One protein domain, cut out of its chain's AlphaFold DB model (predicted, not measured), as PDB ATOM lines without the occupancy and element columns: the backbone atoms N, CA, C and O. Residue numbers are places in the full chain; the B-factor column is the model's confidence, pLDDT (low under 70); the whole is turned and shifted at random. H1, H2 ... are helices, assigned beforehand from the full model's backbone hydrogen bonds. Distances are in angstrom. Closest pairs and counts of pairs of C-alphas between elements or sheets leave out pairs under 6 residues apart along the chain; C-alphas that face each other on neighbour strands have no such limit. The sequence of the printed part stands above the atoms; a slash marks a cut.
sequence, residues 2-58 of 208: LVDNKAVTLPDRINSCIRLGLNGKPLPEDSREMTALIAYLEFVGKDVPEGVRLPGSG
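What this domain is: This is residues 2 to 58 of the 208 residues of the protein "Cytochrome c domain-containing protein" of Methyloceanibacter methanicus (UniProt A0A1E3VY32). Two helices at a wide angle, H2 and H1, make a small, open body with a long looped link, and two tails stick out from it. These are residues 4 to 9 before H1 and residues 42 to 58, of which 42 to 44 belong to H2. The printed part has 57 residues, with two named helices, H1 then H2, and no named strand; the class is all helix, though only 24 residues are in named elements. It is only just loose, close to compact, with a radius of gyration of the C-alphas of 12.6 A and spans of 31 by 27 by 19 A.

How they stand to each other: H2, residues 32 to 44, only just touches H1, residues 10 to 20, with 3 pairs of C-alphas within 8 A. H2 does so with residues 34 to 38 alone; the closest C-alphas, of Pro 11 and Met 34, are 6.9 A apart. The helices run opposite ways at a steep tilt of 68 degrees, only just short of about perpendicular. In H1 and H2, every O i to N i+4 pair is within hydrogen-bond range. Residues 2 to 3 pair with residues 6 to 7, antiparallel.

Where its parts are: H2 is 18.3 A long, from C-alpha 32 at (296.432, 236.952, 255.891) to C-alpha 44. H1 is 15.4 A long and begins with C-alpha 10 at (289.170, 231.490, 267.514).

The domain as a whole: The C-alphas farthest apart, of Asn 23 and Pro 49, are 32.7 A apart. The printed part has no cut, and the link from H1 to H2 is long, 11 residues. Residues 2 to 6 have pLDDT under 70.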
ATOM      1  N   LEU A   2     285.267 227.994 275.916       55.00
ATOM      2  CA  LEU A   2     285.970 227.819 277.195       55.00
ATOM      3  C   LEU A   2     287.061 226.750 277.061       55.00
ATOM      4  O   LEU A   2     286.776 225.634 276.635       55.00
ATOM      5  N   VAL A   3     288.297 227.096 277.418       57.41
ATOM      6  CA  VAL A   3     289.429 226.168 277.592       57.41
ATOM      7  C   VAL A   3     290.102 226.554 278.910       57.41
ATOM      8  O   VAL A   3     290.341 227.738 279.132       57.41
ATOM      9  N   ASP A   4     290.338 225.600 279.814       50.88
ATOM     10  CA  ASP A   4     290.894 225.855 281.159       50.88
ATOM     11  C   ASP A   4     290.146 226.936 281.964       50.88
ATOM     12  O   ASP A   4     290.748 227.805 282.597       50.88
ATOM     13  N   ASN A   5     288.809 226.912 281.915       55.25
ATOM     14  CA  ASN A   5     287.947 227.894 282.584       55.25
ATOM     15  C   ASN A   5     288.189 229.355 282.141       55.25
ATOM     16  O   ASN A   5     287.823 230.298 282.844       55.25
ATOM     17  N   LYS A   6     288.801 229.549 280.964       62.72
ATOM     18  CA  LYS A   6     289.038 230.852 280.339       62.72
ATOM     19  C   LYS A   6     288.333 230.930 278.996       62.72
ATOM     20  O   LYS A   6     288.347 229.983 278.211       62.72
ATOM     21  N   ALA A   7     287.735 232.086 278.723       76.62
ATOM     22  CA  ALA A   7     287.255 232.401 277.389       76.62
ATOM     23  C   ALA A   7     288.461 232.573 276.455       76.62
ATOM     24  O   ALA A   7     289.310 233.427 276.694       76.62
ATOM     25  N   VAL A   8     288.528 231.748 275.412       84.75
ATOM     26  CA  VAL A   8     289.510 231.851 274.326       84.75
ATOM     27  C   VAL A   8     288.811 232.210 273.019       84.75
ATOM     28  O   VAL A   8     287.669 231.781 272.770       84.75
ATOM     29  N   THR A   9     289.506 232.989 272.193       90.62
ATOM     30  CA  THR A   9     289.061 233.372 270.850       90.62
ATOM     31  C   THR A   9     289.355 232.264 269.828       90.62
ATOM     32  O   THR A   9     290.020 231.264 270.125       90.62
ATOM     33  N   LEU A  10     288.837 232.405 268.605       90.69
ATOM     34  CA  LEU A  10     289.170 231.490 267.514       90.69
ATOM     35  C   LEU A  10     290.654 231.593 267.087       90.69
ATOM     36  O   LEU A  10     291.281 230.534 266.985       90.69
ATOM     37  N   PRO A  11     291.255 232.797 266.938       94.62
ATOM     38  CA  PRO A  11     292.702 232.940 266.764       94.62
ATOM     39  C   PRO A  11     293.527 232.224 267.838       94.62
ATOM     40  O   PRO A  11     294.441 231.466 267.501       94.62
ATOM     41  N   ASP A  12     293.165 232.372 269.119       92.44
ATOM     42  CA  ASP A  12     293.848 231.683 270.225       92.44
ATOM     43  C   ASP A  12     293.812 230.165 270.044       92.44
ATOM     44  O   ASP A  12     294.813 229.462 270.232       92.44
ATOM     45  N   ARG A  13     292.644 229.633 269.657       92.00
ATOM     46  CA  ARG A  13     292.465 228.194 269.468       92.00
ATOM     47  C   ARG A  13     293.277 227.676 268.284       92.00
ATOM     48  O   ARG A  13     293.910 226.625 268.424       92.00
ATOM     49  N   ILE A  14     293.289 228.403 267.166       95.12
ATOM     50  CA  ILE A  14     294.104 228.084 265.985       95.12
ATOM     51  C   ILE A  14     295.586 228.093 266.362       95.12
ATOM     52  O   ILE A  14     296.292 227.115 266.111       95.12
ATOM     53  N   ASN A  15     296.054 229.134 267.049       95.06
ATOM     54  CA  ASN A  15     297.450 229.239 267.470       95.06
ATOM     55  C   ASN A  15     297.851 228.169 268.495       95.06
ATOM     56  O   ASN A  15     298.987 227.690 268.467       95.06
ATOM     57  N   SER A  16     296.926 227.715 269.344       91.75
ATOM     58  CA  SER A  16     297.142 226.536 270.190       91.75
ATOM     59  C   SER A  16     297.384 225.274 269.348       91.75
ATOM     60  O   SER A  16     298.339 224.538 269.604       91.75
ATOM     61  N   CYS A  17     296.600 225.055 268.286       93.38
ATOM     62  CA  CYS A  17     296.820 223.943 267.356       93.38
ATOM     63  C   CYS A  17     298.157 224.059 266.608       93.38
ATOM     64  O   CYS A  17     298.878 223.069 266.516       93.38
ATOM     65  N   ILE A  18     298.525 225.249 266.127       95.38
ATOM     66  CA  ILE A  18     299.796 225.469 265.419       95.38
ATOM     67  C   ILE A  18     300.982 225.202 266.346       95.38
ATOM     68  O   ILE A  18     301.899 224.462 265.994       95.38
ATOM     69  N   ARG A  19     300.954 225.750 267.561       93.62
ATOM     70  CA  ARG A  19     302.051 225.593 268.519       93.62
ATOM     71  C   ARG A  19     302.205 224.154 269.012       93.62
ATOM     72  O   ARG A  19     303.325 223.721 269.257       93.62
ATOM     73  N   LEU A  20     301.104 223.434 269.222       92.88
ATOM     74  CA  LEU A  20     301.127 222.118 269.868       92.88
ATOM     75  C   LEU A  20     301.046 220.975 268.851       92.88
ATOM     76  O   LEU A  20     301.924 220.118 268.788       92.88
ATOM     77  N   GLY A  21     300.010 220.991 268.013       93.44
ATOM     78  CA  GLY A  21     299.761 219.960 267.006       93.44
ATOM     79  C   GLY A  21     300.744 219.996 265.839       93.44
ATOM     80  O   GLY A  21     301.116 218.939 265.348       93.44
ATOM     81  N   LEU A  22     301.189 221.186 265.422       95.19
ATOM     82  CA  LEU A  22     302.137 221.347 264.310       95.19
ATOM     83  C   LEU A  22     303.567 221.661 264.767       95.19
ATOM     84  O   LEU A  22     304.428 221.897 263.927       95.19
ATOM     85  N   ASN A  23     303.813 221.718 266.083       94.75
ATOM     86  CA  ASN A  23     305.097 222.126 266.660       94.75
ATOM     87  C   ASN A  23     305.652 223.445 266.058       94.75
ATOM     88  O   ASN A  23     306.856 223.627 265.884       94.75
ATOM     89  N   GLY A  24     304.746 224.351 265.685       93.25
ATOM     90  CA  GLY A  24     305.043 225.554 264.919       93.25
ATOM     91  C   GLY A  24     305.126 226.821 265.765       93.25
ATOM     92  O   GLY A  24     305.056 226.810 266.996       93.25
ATOM     93  N   LYS A  25     305.240 227.956 265.073       93.94
ATOM     94  CA  LYS A  25     305.168 229.293 265.673       93.94
ATOM     95  C   LYS A  25     303.768 229.877 265.458       93.94
ATOM     96  O   LYS A  25     303.252 229.735 264.352       93.94
ATOM     97  N   PRO A  26     303.167 230.528 266.470       94.56
ATOM     98  CA  PRO A  26     301.894 231.223 266.309       94.56
ATOM     99  C   PRO A  26     301.909 232.208 265.137       94.56
ATOM    100  O   PRO A  26     302.925 232.856 264.874       94.56
ATOM    101  N   LEU A  27     300.768 232.336 264.471       96.88
ATOM    102  CA  LEU A  27     300.531 233.345 263.448       96.88
ATOM    103  C   LEU A  27     300.115 234.666 264.112       96.88
ATOM    104  O   LEU A  27     299.384 234.627 265.111       96.88
ATOM    105  N   PRO A  28     300.511 235.825 263.552       97.69
ATOM    106  CA  PRO A  28     299.912 237.105 263.916       97.69
ATOM    107  C   PRO A  28     298.395 237.063 263.704       97.69
ATOM    108  O   PRO A  28     297.925 236.512 262.704       97.69
ATOM    109  N   GLU A  29     297.628 237.626 264.634       94.50
ATOM    110  CA  GLU A  29     296.160 237.583 264.569       94.50
ATOM    111  C   GLU A  29     295.601 238.328 263.350       94.50
ATOM    112  O   GLU A  29     294.617 237.890 262.762       94.50
ATOM    113  N   ASP A  30     296.273 239.398 262.928       95.50
ATOM    114  CA  ASP A  30     295.953 240.217 261.756       95.50
ATOM    115  C   ASP A  30     296.586 239.698 260.451       95.50
ATOM    116  O   ASP A  30     296.488 240.337 259.402       95.50
ATOM    117  N   SER A  31     297.236 238.528 260.486       98.31
ATOM    118  CA  SER A  31     297.843 237.944 259.291       98.31
ATOM    119  C   SER A  31     296.797 237.507 258.265       98.31
ATOM    120  O   SER A  31     295.663 237.118 258.581       98.31
ATOM    121  N   ARG A  32     297.220 237.500 256.998       98.44
ATOM    122  CA  ARG A  32     296.432 236.952 255.891       98.44
ATOM    123  C   ARG A  32     296.087 235.481 256.139       98.44
ATOM    124  O   ARG A  32     294.967 235.065 255.853       98.44
ATOM    125  N   GLU A  33     297.029 234.705 256.666       97.81
ATOM    126  CA  GLU A  33     296.878 233.278 256.951       97.81
ATOM    127  C   GLU A  33     295.840 233.027 258.050       97.81
ATOM    128  O   GLU A  33     294.954 232.193 257.863       97.81
ATOM    129  N   MET A  34     295.899 233.771 259.162       98.19
ATOM    130  CA  MET A  34     294.901 233.666 260.232       98.19
ATOM    131  C   MET A  34     293.505 234.038 259.719       98.19
ATOM    132  O   MET A  34     292.550 233.287 259.918       98.19
ATOM    133  N   THR A  35     293.404 235.150 258.986       98.19
ATOM    134  CA  THR A  35     292.142 235.608 258.387       98.19
ATOM    135  C   THR A  35     291.554 234.554 257.443       98.19
ATOM    136  O   THR A  35     290.357 234.276 257.491       98.19
ATOM    137  N   ALA A  36     292.387 233.920 256.614       98.38
ATOM    138  CA  ALA A  36     291.948 232.875 255.691       98.38
ATOM    139  C   ALA A  36     291.430 231.622 256.418       98.38
ATOM    140  O   ALA A  36     290.415 231.056 256.010       98.38
ATOM    141  N   LEU A  37     292.097 231.197 257.497       98.19
ATOM    142  CA  LEU A  37     291.653 230.060 258.311       98.19
ATOM    143  C   LEU A  37     290.302 230.339 258.979       98.19
ATOM    144  O   LEU A  37     289.425 229.477 258.959       98.19
ATOM    145  N   ILE A  38     290.117 231.541 259.529       97.12
ATOM    146  CA  ILE A  38     288.853 231.954 260.154       97.12
ATOM    147  C   ILE A  38     287.730 231.998 259.120       97.12
ATOM    148  O   ILE A  38     286.708 231.349 259.320       97.12
ATOM    149  N   ALA A  39     287.953 232.661 257.981       98.00
ATOM    150  CA  ALA A  39     286.959 232.750 256.914       98.00
ATOM    151  C   ALA A  39     286.530 231.364 256.403       98.00
ATOM    152  O   ALA A  39     285.355 231.138 256.118       98.00
ATOM    153  N   TYR A  40     287.464 230.408 256.317       98.06
ATOM    154  CA  TYR A  40     287.133 229.029 255.961       98.06
ATOM    155  C   TYR A  40     286.267 228.342 257.028       98.06
ATOM    156  O   TYR A  40     285.283 227.689 256.683       98.06
ATOM    157  N   LEU A  41     286.599 228.488 258.314       95.19
ATOM    158  CA  LEU A  41     285.821 227.893 259.405       95.19
ATOM    159  C   LEU A  41     284.406 228.487 259.490       95.19
ATOM    160  O   LEU A  41     283.445 227.738 259.662       95.19
ATOM    161  N   GLU A  42     284.271 229.800 259.306       94.25
ATOM    162  CA  GLU A  42     282.975 230.483 259.209       94.25
ATOM    163  C   GLU A  42     282.178 229.996 257.999       94.25
ATOM    164  O   GLU A  42     280.988 229.711 258.114       94.25
ATOM    165  N   PHE A  43     282.833 229.820 256.848       96.75
ATOM    166  CA  PHE A  43     282.190 229.284 255.652       96.75
ATOM    167  C   PHE A  43     281.675 227.852 255.853       96.75
ATOM    168  O   PHE A  43     280.542 227.554 255.471       96.75
ATOM    169  N   VAL A  44     282.474 226.970 256.465       94.88
ATOM    170  CA  VAL A  44     282.062 225.591 256.786       94.88
ATOM    171  C   VAL A  44     280.879 225.583 257.760       94.88
ATOM    172  O   VAL A  44     279.996 224.736 257.642       94.88
ATOM    173  N   GLY A  45     280.839 226.530 258.700       92.25
ATOM    174  CA  GLY A  45     279.784 226.665 259.705       92.25
ATOM    175  C   GLY A  45     278.611 227.574 259.323       92.25
ATOM    176  O   GLY A  45     277.756 227.800 260.172       92.25
ATOM    177  N   LYS A  46     278.540 228.099 258.092       94.38
ATOM    178  CA  LYS A  46     277.641 229.214 257.716       94.38
ATOM    179  C   LYS A  46     276.144 228.987 257.981       94.38
ATOM    180  O   LYS A  46     275.408 229.949 258.161       94.38
ATOM    181  N   ASP A  47     275.704 227.729 257.982       93.56
ATOM    182  CA  ASP A  47     274.302 227.334 258.170       93.56
ATOM    183  C   ASP A  47     274.027 226.832 259.606       93.56
ATOM    184  O   ASP A  47     272.940 226.333 259.906       93.56
ATOM    185  N   VAL A  48     275.013 226.936 260.506       92.00
ATOM    186  CA  VAL A  48     274.917 226.514 261.908       92.00
ATOM    187  C   VAL A  48     274.564 227.723 262.773       92.00
ATOM    188  O   VAL A  48     275.320 228.694 262.785       92.00
ATOM    189  N   PRO A  49     273.454 227.689 263.532       90.94
ATOM    190  CA  PRO A  49     273.127 228.781 264.438       90.94
ATOM    191  C   PRO A  49     274.208 228.969 265.506       90.94
ATOM    192  O   PRO A  49     274.773 228.000 266.023       90.94
ATOM    193  N   GLU A  50     274.465 230.222 265.880       87.00
ATOM    194  CA  GLU A  50     275.409 230.528 266.952       87.00
ATOM    195  C   GLU A  50     275.021 229.824 268.261       87.00
ATOM    196  O   GLU A  50     273.850 229.705 268.618       87.00
ATOM    197  N   GLY A  51     276.030 229.340 268.987       84.06
ATOM    198  CA  GLY A  51     275.839 228.650 270.264       84.06
ATOM    199  C   GLY A  51     275.346 227.203 270.155       84.06
ATOM    200  O   GLY A  51     275.251 226.532 271.183       84.06
ATOM    201  N   VAL A  52     275.081 226.682 268.953       86.00
ATOM    202  CA  VAL A  52     274.651 225.290 268.765       86.00
ATOM    203  C   VAL A  52     275.855 224.358 268.631       86.00
ATOM    204  O   VAL A  52     276.712 224.524 267.765       86.00
ATOM    205  N   ARG A  53     275.894 223.316 269.470       83.19
ATOM    206  CA  ARG A  53     276.830 222.191 269.336       83.19
ATOM    207  C   ARG A  53     276.189 221.117 268.461       83.19
ATOM    208  O   ARG A  53     275.180 220.530 268.842       83.19
ATOM    209  N   LEU A  54     276.770 220.855 267.291       86.38
ATOM    210  CA  LEU A  54     276.246 219.836 266.381       86.38
ATOM    211  C   LEU A  54     276.588 218.415 266.859       86.38
ATOM    212  O   LEU A  54     277.702 218.200 267.356       86.38
ATOM    213  N   PRO A  55     275.706 217.421 266.641       85.19
ATOM    214  CA  PRO A  55     276.045 216.014 266.827       85.19
ATOM    215  C   PRO A  55     277.297 215.631 266.027       85.19
ATOM    216  O   PRO A  55     277.424 215.985 264.856       85.19
ATOM    217  N   GLY A  56     278.228 214.921 266.663       83.31
ATOM    218  CA  GLY A  56     279.516 214.560 266.057       83.31
ATOM    219  C   GLY A  56     280.596 215.648 266.135       83.31
ATOM    220  O   GLY A  56     281.693 215.441 265.626       83.31
ATOM    221  N   SER A  57     280.334 216.788 266.786       85.94
ATOM    222  CA  SER A  57     281.356 217.820 267.004       85.94
ATOM    223  C   SER A  57     282.426 217.367 268.001       85.94
ATOM    224  O   SER A  57     282.133 217.071 269.161       85.94
ATOM    225  N   GLY A  58     283.692 217.448 267.595       86.50
ATOM    226  CA  GLY A  58     284.836 217.071 268.428       86.50
ATOM    227  C   GLY A  58     285.193 215.592 268.298       86.50
ATOM    228  O   GLY A  58     284.957 214.979 267.262       86.50
TER     229      GLY A  58